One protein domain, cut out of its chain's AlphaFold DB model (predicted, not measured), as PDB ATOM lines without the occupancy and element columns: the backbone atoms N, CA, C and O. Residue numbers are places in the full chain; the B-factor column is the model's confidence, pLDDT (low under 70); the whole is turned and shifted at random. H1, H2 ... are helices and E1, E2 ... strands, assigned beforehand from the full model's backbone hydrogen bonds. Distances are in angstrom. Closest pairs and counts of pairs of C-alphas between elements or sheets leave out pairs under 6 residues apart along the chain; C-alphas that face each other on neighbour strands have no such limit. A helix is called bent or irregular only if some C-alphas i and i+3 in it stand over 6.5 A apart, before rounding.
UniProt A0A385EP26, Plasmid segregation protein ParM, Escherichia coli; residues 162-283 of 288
ATOM      1  N   VAL A 162     160.108 123.521 150.926       92.94
ATOM      2  CA  VAL A 162     159.329 123.079 152.089       92.94
ATOM      3  C   VAL A 162     158.800 124.298 152.832       92.94
ATOM      4  O   VAL A 162     159.549 125.236 153.113       92.94
ATOM      5  N   GLY A 163     157.487 124.316 153.064       93.75
ATOM      6  CA  GLY A 163     156.817 125.416 153.751       93.75
ATOM      7  C   GLY A 163     157.096 125.374 155.252       93.75
ATOM      8  O   GLY A 163     157.202 124.296 155.821       93.75
ATOM      9  N   GLN A 164     157.144 126.531 155.917       93.69
ATOM     10  CA  GLN A 164     157.504 126.665 157.346       93.69
ATOM     11  C   GLN A 164     156.652 125.837 158.337       93.69
ATOM     12  O   GLN A 164     157.028 125.665 159.490       93.69
ATOM     13  N   PHE A 165     155.482 125.348 157.913       92.38
ATOM     14  CA  PHE A 165     154.585 124.518 158.729       92.38
ATOM     15  C   PHE A 165     154.495 123.067 158.246       92.38
ATOM     16  O   PHE A 165     153.750 122.274 158.820       92.38
ATOM     17  N   GLU A 166     155.214 122.716 157.181       94.62
ATOM     18  CA  GLU A 166     155.264 121.348 156.684       94.62
ATOM     19  C   GLU A 166     156.211 120.506 157.534       94.62
ATOM     20  O   GLU A 166     157.255 120.975 157.989       94.62
ATOM     21  N   LYS A 167     155.847 119.238 157.712       94.56
ATOM     22  CA  LYS A 167     156.651 118.238 158.408       94.56
ATOM     23  C   LYS A 167     157.251 117.263 157.409       94.56
ATOM     24  O   LYS A 167     156.534 116.669 156.604       94.56
ATOM     25  N   SER A 168     158.556 117.075 157.497       95.31
ATOM     26  CA  SER A 168     159.316 116.126 156.693       95.31
ATOM     27  C   SER A 168     159.850 115.014 157.582       95.31
ATOM     28  O   SER A 168     160.581 115.292 158.530       95.31
ATOM     29  N   LEU A 169     159.490 113.772 157.274       94.75
ATOM     30  CA  LEU A 169     160.065 112.585 157.896       94.75
ATOM     31  C   LEU A 169     161.376 112.241 157.189       94.75
ATOM     32  O   LEU A 169     161.394 112.084 155.971       94.75
ATOM     33  N   VAL A 170     162.458 112.126 157.941       94.06
ATOM     34  CA  VAL A 170     163.749 111.626 157.472       94.06
ATOM     35  C   VAL A 170     163.923 110.237 158.054       94.06
ATOM     36  O   VAL A 170     163.826 110.083 159.267       94.06
ATOM     37  N   VAL A 171     164.141 109.251 157.194       93.31
ATOM     38  CA  VAL A 171     164.335 107.847 157.556       93.31
ATOM     39  C   VAL A 171     165.714 107.438 157.067       93.31
ATOM     40  O   VAL A 171     165.944 107.375 155.862       93.31
ATOM     41  N   ASP A 172     166.633 107.190 157.987       91.38
ATOM     42  CA  ASP A 172     167.993 106.757 157.700       91.38
ATOM     43  C   ASP A 172     168.175 105.299 158.075       91.38
ATOM     44  O   ASP A 172     168.079 104.911 159.240       91.38
ATOM     45  N   ILE A 173     168.411 104.491 157.050       90.88
ATOM     46  CA  ILE A 173     168.588 103.055 157.186       90.88
ATOM     47  C   ILE A 173     170.085 102.785 157.117       90.88
ATOM     48  O   ILE A 173     170.675 102.557 156.053       90.88
ATOM     49  N   GLY A 174     170.714 102.860 158.284       86.62
ATOM     50  CA  GLY A 174     172.131 102.623 158.462       86.62
ATOM     51  C   GLY A 174     172.487 101.137 158.479       86.62
ATOM     52  O   GLY A 174     171.651 100.228 158.442       86.62
ATOM     53  N   GLY A 175     173.787 100.866 158.596       82.75
ATOM     54  CA  GLY A 175     174.270  99.497 158.773       82.75
ATOM     55  C   GLY A 175     173.825  98.884 160.104       82.75
ATOM     56  O   GLY A 175     173.644  97.679 160.210       82.75
ATOM     57  N   THR A 176     173.654  99.696 161.146       81.19
ATOM     58  CA  THR A 176     173.362  99.228 162.516       81.19
ATOM     59  C   THR A 176     172.084  99.807 163.095       81.19
ATOM     60  O   THR A 176     171.492  99.183 163.967       81.19
ATOM     61  N   THR A 177     171.701 100.994 162.647       86.44
ATOM     62  CA  THR A 177     170.623 101.774 163.236       86.44
ATOM     63  C   THR A 177     169.612 102.149 162.167       86.44
ATOM     64  O   THR A 177     169.958 102.346 160.999       86.44
ATOM     65  N   LEU A 178     168.360 102.240 162.593       90.69
ATOM     66  CA  LEU A 178     167.309 102.969 161.920       90.69
ATOM     67  C   LEU A 178     167.138 104.272 162.690       90.69
ATOM     68  O   LEU A 178     166.684 104.255 163.835       90.69
ATOM     69  N   ASP A 179     167.513 105.380 162.070       90.12
ATOM     70  CA  ASP A 179     167.375 106.709 162.649       90.12
ATOM     71  C   ASP A 179     166.255 107.456 161.925       90.12
ATOM     72  O   ASP A 179     166.227 107.574 160.701       90.12
ATOM     73  N   VAL A 180     165.284 107.942 162.688       91.62
ATOM     74  CA  VAL A 180     164.093 108.617 162.184       91.62
ATOM     75  C   VAL A 180     163.988 109.983 162.839       91.62
ATOM     76  O   VAL A 180     164.061 110.123 164.059       91.62
ATOM     77  N   GLY A 181     163.791 111.017 162.030       90.94
ATOM     78  CA  GLY A 181     163.630 112.382 162.511       90.94
ATOM     79  C   GLY A 181     162.513 113.113 161.788       90.94
ATOM     80  O   GLY A 181     162.296 112.916 160.596       90.94
ATOM     81  N   VAL A 182     161.808 113.989 162.499       91.94
ATOM     82  CA  VAL A 182     160.792 114.866 161.909       91.94
ATOM     83  C   VAL A 182     161.293 116.298 161.935       91.94
ATOM     84  O   VAL A 182     161.468 116.886 163.002       91.94
ATOM     85  N   ILE A 183     161.487 116.863 160.748       92.25
ATOM     86  CA  ILE A 183     161.905 118.249 160.544       92.25
ATOM     87  C   ILE A 183     160.676 119.095 160.214       92.25
ATOM     88  O   ILE A 183     159.866 118.713 159.368       92.25
ATOM     89  N   VAL A 184     160.552 120.255 160.854       92.62
ATOM     90  CA  VAL A 184     159.551 121.274 160.519       92.62
ATOM     91  C   VAL A 184     160.195 122.337 159.635       92.62
ATOM     92  O   VAL A 184     161.284 122.829 159.941       92.62
ATOM     93  N   GLY A 185     159.520 122.688 158.540       91.81
ATOM     94  CA  GLY A 185     159.991 123.707 157.609       91.81
ATOM     95  C   GLY A 185     161.320 123.349 156.949       91.81
ATOM     96  O   GLY A 185     161.587 122.187 156.632       91.81
ATOM     97  N   GLN A 186     162.170 124.352 156.735       90.81
ATOM     98  CA  GLN A 186     163.507 124.170 156.156       90.81
ATOM     99  C   GLN A 186     164.559 124.068 157.262       90.81
ATOM    100  O   GLN A 186     165.526 124.824 157.279       90.81
ATOM    101  N   PHE A 187     164.361 123.106 158.172       86.88
ATOM    102  CA  PHE A 187     165.174 122.934 159.384       86.88
ATOM    103  C   PHE A 187     164.904 123.979 160.482       86.88
ATOM    104  O   PHE A 187     165.768 124.244 161.314       86.88
ATOM    105  N   ASP A 188     163.692 124.541 160.518       85.94
ATOM    106  CA  ASP A 188     163.296 125.529 161.530       85.94
ATOM    107  C   ASP A 188     163.253 124.906 162.936       85.94
ATOM    108  O   ASP A 188     163.580 125.550 163.931       85.94
ATOM    109  N   SER A 189     162.860 123.630 163.027       86.06
ATOM    110  CA  SER A 189     162.980 122.822 164.245       86.06
ATOM    111  C   SER A 189     162.951 121.321 163.944       86.06
ATOM    112  O   SER A 189     162.489 120.890 162.886       86.06
ATOM    113  N   VAL A 190     163.423 120.521 164.904       87.44
ATOM    114  CA  VAL A 190     163.259 119.061 164.927       87.44
ATOM    115  C   VAL A 190     162.165 118.744 165.943       87.44
ATOM    116  O   VAL A 190     162.321 119.043 167.125       87.44
ATOM    117  N   SER A 191     161.036 118.198 165.489       87.00
ATOM    118  CA  SER A 191     159.861 117.980 166.347       87.00
ATOM    119  C   SER A 191     159.805 116.598 166.989       87.00
ATOM    120  O   SER A 191     159.076 116.412 167.958       87.00
ATOM    121  N   ALA A 192     160.508 115.624 166.417       88.19
ATOM    122  CA  ALA A 192     160.608 114.274 166.952       88.19
ATOM    123  C   ALA A 192     161.884 113.615 166.436       88.19
ATOM    124  O   ALA A 192     162.300 113.866 165.302       88.19
ATOM    125  N   ILE A 193     162.457 112.753 167.265       88.94
ATOM    126  CA  ILE A 193     163.560 111.869 166.916       88.94
ATOM    127  C   ILE A 193     163.262 110.480 167.457       88.94
ATOM    128  O   ILE A 193     162.628 110.332 168.502       88.94
ATOM    129  N   HIS A 194     163.752 109.474 166.759       88.88
ATOM    130  CA  HIS A 194     163.660 108.087 167.164       88.88
ATOM    131  C   HIS A 194     164.832 107.332 166.567       88.88
ATOM    132  O   HIS A 194     165.055 107.400 165.365       88.88
ATOM    133  N   GLY A 195     165.588 106.636 167.403       87.81
ATOM    134  CA  GLY A 195     166.676 105.777 166.957       87.81
ATOM    135  C   GLY A 195     166.424 104.361 167.438       87.81
ATOM    136  O   GLY A 195     166.164 104.145 168.624       87.81
ATOM    137  N   ASN A 196     166.519 103.395 166.530       87.69
ATOM    138  CA  ASN A 196     166.424 101.978 166.840       87.69
ATOM    139  C   ASN A 196     167.715 101.269 166.413       87.69
ATOM    140  O   ASN A 196     167.986 101.090 165.231       87.69
ATOM    141  N   SER A 197     168.511 100.839 167.395       82.62
ATOM    142  CA  SER A 197     169.776 100.116 167.183       82.62
ATOM    143  C   SER A 197     169.616  98.609 166.948       82.62
ATOM    144  O   SER A 197     170.610  97.898 166.783       82.62
ATOM    145  N   GLY A 198     168.380  98.107 166.958       82.12
ATOM    146  CA  GLY A 198     168.027  96.735 166.602       82.12
ATOM    147  C   GLY A 198     167.682  96.550 165.123       82.12
ATOM    148  O   GLY A 198     167.718  95.416 164.644       82.12
ATOM    149  N   ILE A 199     167.387  97.634 164.400       87.00
ATOM    150  CA  ILE A 199     167.004  97.616 162.984       87.00
ATOM    151  C   ILE A 199     168.136  98.234 162.161       87.00
ATOM    152  O   ILE A 199     168.578  99.341 162.434       87.00
ATOM    153  N   GLY A 200     168.615  97.522 161.144       87.75
ATOM    154  CA  GLY A 200     169.657  98.002 160.237       87.75
ATOM    155  C   GLY A 200     170.164  96.887 159.327       87.75
ATOM    156  O   GLY A 200     169.904  95.708 159.580       87.75
ATOM    157  N   VAL A 201     170.929  97.242 158.291       88.75
ATOM    158  CA  VAL A 201     171.396  96.291 157.256       88.75
ATOM    159  C   VAL A 201     172.214  95.127 157.839       88.75
ATOM    160  O   VAL A 201     172.216  94.026 157.293       88.75
ATOM    161  N   SER A 202     172.842  95.303 159.006       87.75
ATOM    162  CA  SER A 202     173.604  94.250 159.687       87.75
ATOM    163  C   SER A 202     172.789  92.993 160.005       87.75
ATOM    164  O   SER A 202     173.386  91.925 160.150       87.75
ATOM    165  N   SER A 203     171.456  93.071 160.114       90.62
ATOM    166  CA  SER A 203     170.605  91.880 160.252       90.62
ATOM    167  C   SER A 203     170.665  91.009 158.990       90.62
ATOM    168  O   SER A 203     170.871  89.797 159.093       90.62
ATOM    169  N   VAL A 204     170.622  91.636 157.811       93.06
ATOM    170  CA  VAL A 204     170.807  90.999 156.500       93.06
ATOM    171  C   VAL A 204     172.224  90.446 156.379       93.06
ATOM    172  O   VAL A 204     172.399  89.276 156.043       93.06
ATOM    173  N   THR A 205     173.246  91.227 156.753       90.81
ATOM    174  CA  THR A 205     174.646  90.765 156.740       90.81
ATOM    175  C   THR A 205     174.855  89.540 157.634       90.81
ATOM    176  O   THR A 205     175.534  88.593 157.240       90.81
ATOM    177  N   LYS A 206     174.251  89.502 158.831       91.00
ATOM    178  CA  LYS A 206     174.326  88.343 159.739       91.00
ATOM    179  C   LYS A 206     173.630  87.111 159.155       91.00
ATOM    180  O   LYS A 206     174.172  86.011 159.272       91.00
ATOM    181  N   ALA A 207     172.474  87.286 158.513       94.06
ATOM    182  CA  ALA A 207     171.770  86.202 157.830       94.06
ATOM    183  C   ALA A 207     172.608  85.638 156.668       94.06
ATOM    184  O   ALA A 207     172.826  84.425 156.598       94.06
ATOM    185  N   ALA A 208     173.175  86.517 155.833       94.06
ATOM    186  CA  ALA A 208     174.079  86.154 154.745       94.06
ATOM    187  C   ALA A 208     175.307  85.386 155.257       94.06
ATOM    188  O   ALA A 208     175.616  84.307 154.759       94.06
ATOM    189  N   MET A 209     175.962  85.884 156.312       92.19
ATOM    190  CA  MET A 209     177.097  85.212 156.957       92.19
ATOM    191  C   MET A 209     176.733  83.814 157.465       92.19
ATOM    192  O   MET A 209     177.524  82.878 157.330       92.19
ATOM    193  N   SER A 210     175.541  83.647 158.042       93.94
ATOM    194  CA  SER A 210     175.088  82.332 158.501       93.94
ATOM    195  C   SER A 210     174.872  81.364 157.337       93.94
ATOM    196  O   SER A 210     175.264  80.202 157.439       93.94
ATOM    197  N   ALA A 211     174.291  81.824 156.227       95.00
ATOM    198  CA  ALA A 211     174.100  80.993 155.040       95.00
ATOM    199  C   ALA A 211     175.433  80.658 154.351       95.00
ATOM    200  O   ALA A 211     175.663  79.511 153.967       95.00
ATOM    201  N   LEU A 212     176.358  81.619 154.272       94.12
ATOM    202  CA  LEU A 212     177.708  81.416 153.739       94.12
ATOM    203  C   LEU A 212     178.486  80.360 154.532       94.12
ATOM    204  O   LEU A 212     179.138  79.502 153.940       94.12
ATOM    205  N   ARG A 213     178.352  80.340 155.863       92.56
ATOM    206  CA  ARG A 213     178.904  79.266 156.711       92.56
ATOM    207  C   ARG A 213     178.340  77.896 156.365       92.56
ATOM    208  O   ARG A 213     179.090  76.929 156.267       92.56
ATOM    209  N   MET A 214     177.029  77.804 156.137       92.00
ATOM    210  CA  MET A 214     176.399  76.558 155.685       92.00
ATOM    211  C   MET A 214     176.921  76.125 154.309       92.00
ATOM    212  O   MET A 214     176.996  74.926 154.035       92.00
ATOM    213  N   ALA A 215     177.330  77.083 153.474       92.44
ATOM    214  CA  ALA A 215     177.995  76.878 152.192       92.44
ATOM    215  C   ALA A 215     179.528  76.764 152.275       92.44
ATOM    216  O   ALA A 215     180.203  76.900 151.256       92.44
ATOM    217  N   SER A 216     180.097  76.536 153.467       90.56
ATOM    218  CA  SER A 216     181.550  76.402 153.675       90.56
ATOM    219  C   SER A 216     182.358  77.570 153.085       90.56
ATOM    220  O   SER A 216     183.451  77.393 152.549       90.56
ATOM    221  N   SER A 217     181.785  78.771 153.169       87.94
ATOM    222  CA  SER A 217     182.285  80.017 152.585       87.94
ATOM    223  C   SER A 217     182.500  81.072 153.677       87.94
ATOM    224  O   SER A 217     182.012  82.196 153.583       87.94
ATOM    225  N   ASP A 218     183.180  80.692 154.765       86.06
ATOM    226  CA  ASP A 218     183.532  81.610 155.852       86.06
ATOM    227  C   ASP A 218     184.301  82.823 155.321       86.06
ATOM    228  O   ASP A 218     185.335  82.686 154.668       86.06
ATOM    229  N   THR A 219     183.804  84.017 155.630       85.50
ATOM    230  CA  THR A 219     184.347  85.268 155.096       85.50
ATOM    231  C   THR A 219     184.190  86.419 156.094       85.50
ATOM    232  O   THR A 219     183.773  86.211 157.237       85.50
ATOM    233  N   SER A 220     184.575  87.633 155.702       85.88
ATOM    234  CA  SER A 220     184.418  88.844 156.508       85.88
ATOM    235  C   SER A 220     183.032  89.480 156.330       85.88
ATOM    236  O   SER A 220     182.346  89.265 155.329       85.88
ATOM    237  N   PHE A 221     182.641  90.341 157.276       85.12
ATOM    238  CA  PHE A 221     181.426  91.159 157.148       85.12
ATOM    239  C   PHE A 221     181.430  92.021 155.881       85.12
ATOM    240  O   PHE A 221     180.386  92.194 155.266       85.12
ATOM    241  N   LEU A 222     182.604  92.514 155.476       87.12
ATOM    242  CA  LEU A 222     182.789  93.301 154.260       87.12
ATOM    243  C   LEU A 222     182.415  92.493 153.015       87.12
ATOM    244  O   LEU A 222     181.642  92.960 152.187       87.12
ATOM    245  N   VAL A 223     182.920  91.264 152.889       89.38
ATOM    246  CA  VAL A 223     182.615  90.418 151.725       89.38
ATOM    247  C   VAL A 223     181.138  90.022 151.700       89.38
ATOM    248  O   VAL A 223     180.539  89.991 150.629       89.38
ATOM    249  N   ALA A 224     180.530  89.757 152.860       90.50
ATOM    250  CA  ALA A 224     179.096  89.494 152.940       90.50
ATOM    251  C   ALA A 224     178.253  90.714 152.523       90.50
ATOM    252  O   ALA A 224     177.257  90.550 151.825       90.50
ATOM    253  N   ASP A 225     178.662  91.926 152.904       89.25
ATOM    254  CA  ASP A 225     178.020  93.177 152.485       89.25
ATOM    255  C   ASP A 225     178.131  93.396 150.966       89.25
ATOM    256  O   ASP A 225     177.144  93.700 150.296       89.25
ATOM    257  N   GLU A 226     179.305  93.141 150.381       90.81
ATOM    258  CA  GLU A 226     179.481  93.188 148.925       90.81
ATOM    259  C   GLU A 226     178.658  92.115 148.201       90.81
ATOM    260  O   GLU A 226     178.116  92.384 147.127       90.81
ATOM    261  N   LEU A 227     178.508  90.922 148.786       94.00
ATOM    262  CA  LEU A 227     177.632  89.883 148.245       94.00
ATOM    263  C   LEU A 227     176.171  90.334 148.242       94.00
ATOM    264  O   LEU A 227     175.479  90.082 147.263       94.00
ATOM    265  N   ILE A 228     175.703  91.021 149.287       92.56
ATOM    266  CA  ILE A 228     174.334  91.557 149.341       92.56
ATOM    267  C   ILE A 228     174.123  92.574 148.216       92.56
ATOM    268  O   ILE A 228     173.176  92.437 147.440       92.56
ATOM    269  N   LYS A 229     175.028  93.545 148.052       90.56
ATOM    270  CA  LYS A 229     174.915  94.575 147.001       90.56
ATOM    271  C   LYS A 229     174.985  93.991 145.592       90.56
ATOM    272  O   LYS A 229     174.301  94.450 144.681       90.56
ATOM    273  N   ARG A 230     175.829  92.975 145.401       93.50
ATOM    274  CA  ARG A 230     176.103  92.339 144.105       93.50
ATOM    275  C   ARG A 230     175.433  90.973 143.970       93.50
ATOM    276  O   ARG A 230     175.854  90.164 143.153       93.50
ATOM    277  N   ARG A 231     174.357  90.715 144.717       93.88
ATOM    278  CA  ARG A 231     173.629  89.430 144.702       93.88
ATOM    279  C   ARG A 231     173.074  89.048 143.327       93.88
ATOM    280  O   ARG A 231     172.883  87.872 143.042       93.88
ATOM    281  N   ASN A 232     172.883  90.043 142.462       92.94
ATOM    282  CA  ASN A 232     172.432  89.883 141.080       92.94
ATOM    283  C   ASN A 232     173.581  89.744 140.060       92.94
ATOM    284  O   ASN A 232     173.314  89.705 138.863       92.94
ATOM    285  N   ASP A 233     174.842  89.703 140.505       95.75
ATOM    286  CA  ASP A 233     176.038  89.495 139.679       95.75
ATOM    287  C   ASP A 233     176.499  88.028 139.804       95.75
ATOM    288  O   ASP A 233     177.164  87.671 140.783       95.75
ATOM    289  N   PRO A 234     176.169  87.150 138.833       93.06
ATOM    290  CA  PRO A 234     176.462  85.724 138.941       93.06
ATOM    291  C   PRO A 234     177.958  85.418 139.026       93.06
ATOM    292  O   PRO A 234     178.341  84.435 139.661       93.06
ATOM    293  N   ASP A 235     178.802  86.240 138.400       94.56
ATOM    294  CA  ASP A 235     180.248  86.025 138.389       94.56
ATOM    295  C   ASP A 235     180.839  86.312 139.768       94.56
ATOM    296  O   ASP A 235     181.684  85.559 140.252       94.56
ATOM    297  N   PHE A 236     180.363  87.362 140.440       94.44
ATOM    298  CA  PHE A 236     180.784  87.657 141.807       94.44
ATOM    299  C   PHE A 236     180.236  86.652 142.817       94.44
ATOM    300  O   PHE A 236     180.970  86.202 143.696       94.44
ATOM    301  N   VAL A 237     178.975  86.239 142.672       95.38
ATOM    302  CA  VAL A 237     178.363  85.229 143.547       95.38
ATOM    303  C   VAL A 237     179.186  83.935 143.545       95.38
ATOM    304  O   VAL A 237     179.505  83.418 144.616       95.38
ATOM    305  N   ARG A 238     179.628  83.461 142.370       93.00
ATOM    306  CA  ARG A 238     180.496  82.271 142.254       93.00
ATOM    307  C   ARG A 238     181.901  82.460 142.828       93.00
ATOM    308  O   ARG A 238     182.546  81.479 143.174       93.00
ATOM    309  N   GLN A 239     182.398  83.694 142.921       92.81
ATOM    310  CA  GLN A 239     183.689  83.972 143.566       92.81
ATOM    311  C   GLN A 239     183.607  83.887 145.092       92.81
ATOM    312  O   GLN A 239     184.616  83.607 145.737       92.81
ATOM    313  N   VAL A 240     182.435  84.168 145.664       92.94
ATOM    314  CA  VAL A 240     182.233  84.213 147.118       92.94
ATOM    315  C   VAL A 240     181.716  82.880 147.659       92.94
ATOM    316  O   VAL A 240     182.121  82.471 148.746       92.94
ATOM    317  N   ILE A 241     180.820  82.207 146.931       94.12
ATOM    318  CA  ILE A 241     180.189  80.957 147.367       94.12
ATOM    319  C   ILE A 241     180.985  79.759 146.842       94.12
ATOM    320  O   ILE A 241     180.945  79.443 145.658       94.12
ATOM    321  N   ASN A 242     181.660  79.055 147.750       90.12
ATOM    322  CA  ASN A 242     182.478  77.880 147.441       90.12
ATOM    323  C   ASN A 242     181.642  76.650 147.046       90.12
ATOM    324  O   ASN A 242     182.068  75.850 146.216       90.12
ATOM    325  N   ASP A 243     180.473  76.468 147.670       91.81
ATOM    326  CA  ASP A 243     179.559  75.352 147.404       91.81
ATOM    327  C   ASP A 243     178.419  75.809 146.484       91.81
ATOM    328  O   ASP A 243     177.382  76.292 146.949       91.81
ATOM    329  N   GLU A 244     178.607  75.646 145.170       90.12
ATOM    330  CA  GLU A 244     177.640  76.082 144.150       90.12
ATOM    331  C   GLU A 244     176.238  75.487 144.364       90.12
ATOM    332  O   GLU A 244     175.241  76.134 144.034       90.12
ATOM    333  N   THR A 245     176.132  74.303 144.985       94.44
ATOM    334  CA  THR A 245     174.842  73.646 145.266       94.44
ATOM    335  C   THR A 245     173.995  74.398 146.295       94.44
ATOM    336  O   THR A 245     172.794  74.158 146.403       94.44
ATOM    337  N   LYS A 246     174.603  75.327 147.041       95.38
ATOM    338  CA  LYS A 246     173.950  76.156 148.064       95.38
ATOM    339  C   LYS A 246     173.806  77.617 147.652       95.38
ATOM    340  O   LYS A 246     173.397  78.429 148.479       95.38
ATOM    341  N   THR A 247     174.082  77.956 146.395       95.75
ATOM    342  CA  THR A 247     173.892  79.319 145.875       95.75
ATOM    343  C   THR A 247     172.469  79.816 146.135       95.75
ATOM    344  O   THR A 247     172.285  80.862 146.756       95.75
ATOM    345  N   ASP A 248     171.460  79.015 145.779       96.25
ATOM    346  CA  ASP A 248     170.052  79.370 145.985       96.25
ATOM    347  C   ASP A 248     169.706  79.536 147.468       96.25
ATOM    348  O   ASP A 248     168.931  80.417 147.831       96.25
ATOM    349  N   LEU A 249     170.293  78.721 148.349       96.44
ATOM    350  CA  LEU A 249     170.103  78.857 149.795       96.44
ATOM    351  C   LEU A 249     170.599  80.224 150.285       96.44
ATOM    352  O   LEU A 249     169.891  80.898 151.037       96.44
ATOM    353  N   VAL A 250     171.801  80.632 149.869       96.69
ATOM    354  CA  VAL A 250     172.401  81.912 150.272       96.69
ATOM    355  C   VAL A 250     171.586  83.086 149.734       96.69
ATOM    356  O   VAL A 250     171.210  83.959 150.515       96.69
ATOM    357  N   LEU A 251     171.254  83.086 148.440       97.12
ATOM    358  CA  LEU A 251     170.506  84.180 147.815       97.12
ATOM    359  C   LEU A 251     169.087  84.305 148.385       97.12
ATOM    360  O   LEU A 251     168.685  85.400 148.768       97.12
ATOM    361  N   ASN A 252     168.361  83.195 148.558       97.50
ATOM    362  CA  ASN A 252     167.027  83.227 149.167       97.50
ATOM    363  C   ASN A 252     167.061  83.695 150.632       97.50
ATOM    364  O   ASN A 252     166.139  84.370 151.085       97.50
ATOM    365  N   THR A 253     168.121  83.361 151.377       97.62
ATOM    366  CA  THR A 253     168.301  83.848 152.755       97.62
ATOM    367  C   THR A 253     168.512  85.363 152.783       97.62
ATOM    368  O   THR A 253     167.954  86.035 153.648       97.62
ATOM    369  N   ILE A 254     169.289  85.902 151.836       96.00
ATOM    370  CA  ILE A 254     169.498  87.348 151.692       96.00
ATOM    371  C   ILE A 254     168.174  88.046 151.369       96.00
ATOM    372  O   ILE A 254     167.791  88.961 152.092       96.00
ATOM    373  N   GLU A 255     167.444  87.584 150.352       95.88
ATOM    374  CA  GLU A 255     166.164  88.185 149.946       95.88
ATOM    375  C   GLU A 255     165.116  88.139 151.069       95.88
ATOM    376  O   GLU A 255     164.457  89.138 151.357       95.88
ATOM    377  N   GLY A 256     165.006  87.011 151.779       97.06
ATOM    378  CA  GLY A 256     164.111  86.898 152.931       97.06
ATOM    379  C   GLY A 256     164.482  87.853 154.071       97.06
ATOM    380  O   GLY A 256     163.601  88.432 154.709       97.06
ATOM    381  N   ALA A 257     165.779  88.059 154.316       95.88
ATOM    382  CA  ALA A 257     166.245  89.000 155.328       95.88
ATOM    383  C   ALA A 257     166.012  90.466 154.920       95.88
ATOM    384  O   ALA A 257     165.645  91.267 155.780       95.88
ATOM    385  N   ILE A 258     166.165  90.811 153.636       94.44
ATOM    386  CA  ILE A 258     165.831  92.142 153.096       94.44
ATOM    387  C   ILE A 258     164.336  92.424 153.271       94.44
ATOM    388  O   ILE A 258     163.969  93.462 153.818       94.44
ATOM    389  N   ALA A 259     163.471  91.478 152.892       94.94
ATOM    390  CA  ALA A 259     162.027  91.618 153.068       94.94
ATOM    391  C   ALA A 259     161.649  91.819 154.546       94.94
ATOM    392  O   ALA A 259     160.891  92.730 154.880       94.94
ATOM    393  N   SER A 260     162.240  91.026 155.448       95.12
ATOM    394  CA  SER A 260     162.013  91.172 156.890       95.12
ATOM    395  C   SER A 260     162.508  92.515 157.436       95.12
ATOM    396  O   SER A 260     161.847  93.102 158.291       95.12
ATOM    397  N   LEU A 261     163.643  93.029 156.946       93.75
ATOM    398  CA  LEU A 261     164.124  94.363 157.304       93.75
ATOM    399  C   LEU A 261     163.128  95.442 156.855       93.75
ATOM    400  O   LEU A 261     162.810  96.329 157.643       93.75
ATOM    401  N   GLY A 262     162.592  95.339 155.636       93.19
ATOM    402  CA  GLY A 262     161.576  96.261 155.125       93.19
ATOM    403  C   GLY A 262     160.311  96.279 155.981       93.19
ATOM    404  O   GLY A 262     159.837  97.350 156.354       93.19
ATOM    405  N   GLU A 263     159.807  95.108 156.375       94.06
ATOM    406  CA  GLU A 263     158.664  95.002 157.291       94.06
ATOM    407  C   GLU A 263     158.954  95.636 158.658       94.06
ATOM    408  O   GLU A 263     158.117  96.365 159.189       94.06
ATOM    409  N   GLN A 264     160.142  95.400 159.225       93.56
ATOM    410  CA  GLN A 264     160.550  96.003 160.498       93.56
ATOM    411  C   GLN A 264     160.607  97.530 160.408       93.56
ATOM    412  O   GLN A 264     160.072  98.200 161.286       93.56
ATOM    413  N   VAL A 265     161.192  98.079 159.337       92.62
ATOM    414  CA  VAL A 265     161.233  99.529 159.102       92.62
ATOM    415  C   VAL A 265     159.815 100.088 158.998       92.62
ATOM    416  O   VAL A 265     159.492 101.045 159.691       92.62
ATOM    417  N   VAL A 266     158.937  99.484 158.191       92.06
ATOM    418  CA  VAL A 266     157.545  99.948 158.041       92.06
ATOM    419  C   VAL A 266     156.792  99.921 159.371       92.06
ATOM    420  O   VAL A 266     156.084 100.876 159.684       92.06
ATOM    421  N   ASN A 267     156.963  98.859 160.163       92.44
ATOM    422  CA  ASN A 267     156.348  98.752 161.484       92.44
ATOM    423  C   ASN A 267     156.851  99.847 162.432       92.44
ATOM    424  O   ASN A 267     156.041 100.470 163.114       92.44
ATOM    425  N   GLU A 268     158.157 100.125 162.435       91.19
ATOM    426  CA  GLU A 268     158.755 101.169 163.273       91.19
ATOM    427  C   GLU A 268     158.269 102.574 162.889       91.19
ATOM    428  O   GLU A 268     158.078 103.445 163.735       91.19
ATOM    429  N   LEU A 269     158.027 102.797 161.595       91.00
ATOM    430  CA  LEU A 269     157.473 104.051 161.093       91.00
ATOM    431  C   LEU A 269     155.975 104.212 161.397       91.00
ATOM    432  O   LEU A 269     155.428 105.294 161.173       91.00
ATOM    433  N   GLY A 270     155.317 103.173 161.920       88.38
ATOM    434  CA  GLY A 270     153.884 103.152 162.207       88.38
ATOM    435  C   GLY A 270     153.420 104.273 163.138       88.38
ATOM    436  O   GLY A 270     152.308 104.759 162.964       88.38
ATOM    437  N   ASP A 271     154.279 104.739 164.047       83.94
ATOM    438  CA  ASP A 271     153.958 105.804 165.008       83.94
ATOM    439  C   ASP A 271     154.119 107.227 164.430       83.94
ATOM    440  O   ASP A 271     153.706 108.221 165.041       83.94
ATOM    441  N   PHE A 272     154.696 107.364 163.230       87.56
ATOM    442  CA  PHE A 272     154.936 108.655 162.588       87.56
ATOM    443  C   PHE A 272     153.760 109.059 161.700       87.56
ATOM    444  O   PHE A 272     153.683 108.747 160.511       87.56
ATOM    445  N   HIS A 273     152.833 109.820 162.279       83.69
ATOM    446  CA  HIS A 273     151.659 110.335 161.576       83.69
ATOM    447  C   HIS A 273     151.787 111.814 161.184       83.69
ATOM    448  O   HIS A 273     152.555 112.583 161.763       83.69
ATOM    449  N   HIS A 274     150.952 112.239 160.227       87.25
ATOM    450  CA  HIS A 274     150.774 113.647 159.838       87.25
ATOM    451  C   HIS A 274     152.039 114.340 159.303       87.25
ATOM    452  O   HIS A 274     152.276 115.518 159.579       87.25
ATOM    453  N   VAL A 275     152.838 113.616 158.520       92.38
ATOM    454  CA  VAL A 275     153.965 114.176 157.764       92.38
ATOM    455  C   VAL A 275     153.541 114.497 156.333       92.38
ATOM    456  O   VAL A 275     152.692 113.821 155.754       92.38
ATOM    457  N   ASN A 276     154.113 115.552 155.755       95.00
ATOM    458  CA  ASN A 276     153.831 115.975 154.384       95.00
ATOM    459  C   ASN A 276     154.724 115.255 153.371       95.00
ATOM    460  O   ASN A 276     154.350 115.119 152.207       95.00
ATOM    461  N   ARG A 277     155.929 114.862 153.798       92.75
ATOM    462  CA  ARG A 277     156.997 114.339 152.940       92.75
ATOM    463  C   ARG A 277     157.813 113.298 153.689       92.75
ATOM    464  O   ARG A 277     157.961 113.396 154.906       92.75
ATOM    465  N   VAL A 278     158.362 112.344 152.944       93.62
ATOM    466  CA  VAL A 278     159.281 111.326 153.455       93.62
ATOM    467  C   VAL A 278     160.550 111.363 152.613       93.62
ATOM    468  O   VAL A 278     160.480 111.342 151.384       93.62
ATOM    469  N   TYR A 279     161.695 111.419 153.279       93.56
ATOM    470  CA  TYR A 279     163.017 111.292 152.688       93.56
ATOM    471  C   TYR A 279     163.665 110.038 153.257       93.56
ATOM    472  O   TYR A 279     163.818 109.929 154.471       93.56
ATOM    473  N   VAL A 280     164.047 109.110 152.383       92.31
ATOM    474  CA  VAL A 280     164.776 107.900 152.771       92.31
ATOM    475  C   VAL A 280     166.242 108.090 152.395       92.31
ATOM    476  O   VAL A 280     166.555 108.441 151.256       92.31
ATOM    477  N   VAL A 281     167.127 107.922 153.370       91.12
ATOM    478  CA  VAL A 281     168.580 108.082 153.257       91.12
ATOM    479  C   VAL A 281     169.286 106.881 153.897       91.12
ATOM    480  O   VAL A 281     168.640 105.966 154.410       91.12
ATOM    481  N   GLY A 282     170.616 106.863 153.838       85.81
ATOM    482  CA  GLY A 282     171.421 105.775 154.391       85.81
ATOM    483  C   GLY A 282     171.805 104.715 153.365       85.81
ATOM    484  O   GLY A 282     171.317 104.692 152.235       85.81
ATOM    485  N   GLY A 283     172.735 103.841 153.756       79.94
ATOM    486  CA  GLY A 283     173.241 102.774 152.885       79.94
ATOM    487  C   GLY A 283     172.176 101.734 152.537       79.94
ATOM    488  O   GLY A 283     172.138 101.269 151.404       79.94
TER     489      GLY A 283
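AT A GLANCE: This is residues 162 to 283 of the 288 residues of the protein "Plasmid segregation protein ParM" of Escherichia coli (UniProt A0A385EP26). A twisted sheet of four strands at one end and a cluster of three shorter helices, H1, H2 and H3, at the other are spanned by one long helix, H4, which packs on H1 and runs on over one face of the sheet; the other face is bare. The long helix makes much of the length of this rod, whose C-alphas span 56 by 22 by 20 A. The printed part has 122 residues with four named strands and four named helices, in the order E1 E2 E3 H1 H2 H3 H4 E4, and is of the mixed class, helices and strands. The sheet runs E3 E2 E1 E4 and is mixed; the whole is loose, with a radius of gyration of the C-alphas of 17.9 A.

IN THESE COORDINATES: E1 is residues 167 to 173, 19.4 A long, and begins at C-alpha 167 at (156.651, 118.238, 158.408). E2 is residues 178 to 184, 19.9 A, and E3 residues 189 to 196, 21.3 A. H1 is residues 202 to 214, 18.4 A; H2 is residues 221 to 229 and H3 residues 234 to 240. H4, residues 244 to 271, runs 43.4 A from (177.640, 76.082, 144.150) to (153.958, 105.804, 165.008); it is irregular, with C-alphas 245 and 248 7.5 A apart. E4 is residues 277 to 281, ending at C-alpha 281 at (168.580, 108.082, 153.257).

HOW THE PARTS SIT: E1, E2 and E3 form a meander, each strand the antiparallel neighbour of the one before, in two hairpins. N 170 and O 181 are 2.8 A apart between E1 and E2, and N 180 and O 194 2.7 A between E2 and E3. E4 is parallel to E1, with N 279 and O 169 at 2.8 A. H4 is on one face of the sheet, two layers, at a height over the sheet of 11.7 A; it is over E2 and, only just, over E1, on which 3 of its C-alphas fall, and slantwise to the strands, at 34 degrees to E2 on the local plane. Residues 249 to 261 of H4 touch H1 at a shallow tilt of 20 degrees, opposite ways, closest at the C-alphas of Val 204 and Ala 257, 5.1 A. Residues 205 to 209 of H1 touch H2, about perpendicular at 80 degrees; the closest C-alphas, Thr 205 and Asp 225, are 5.9 A apart. H2 and H3 touch as a helical hairpin, at a shallow tilt of 11 degrees, with the C-alphas of Leu 227 and Val 237 closest at 6.7 A. Every O i to N i+4 pair is within hydrogen-bond range in H1, H2 and H3, and 21 of 24 in H4.

THE WHOLE: The two C-alphas farthest apart, Gln 164 and Thr 245, are 57.1 A apart. The printed part has no cut and no long link. Mean pLDDT of the printed part is 91.3, and no printed residue is under 70.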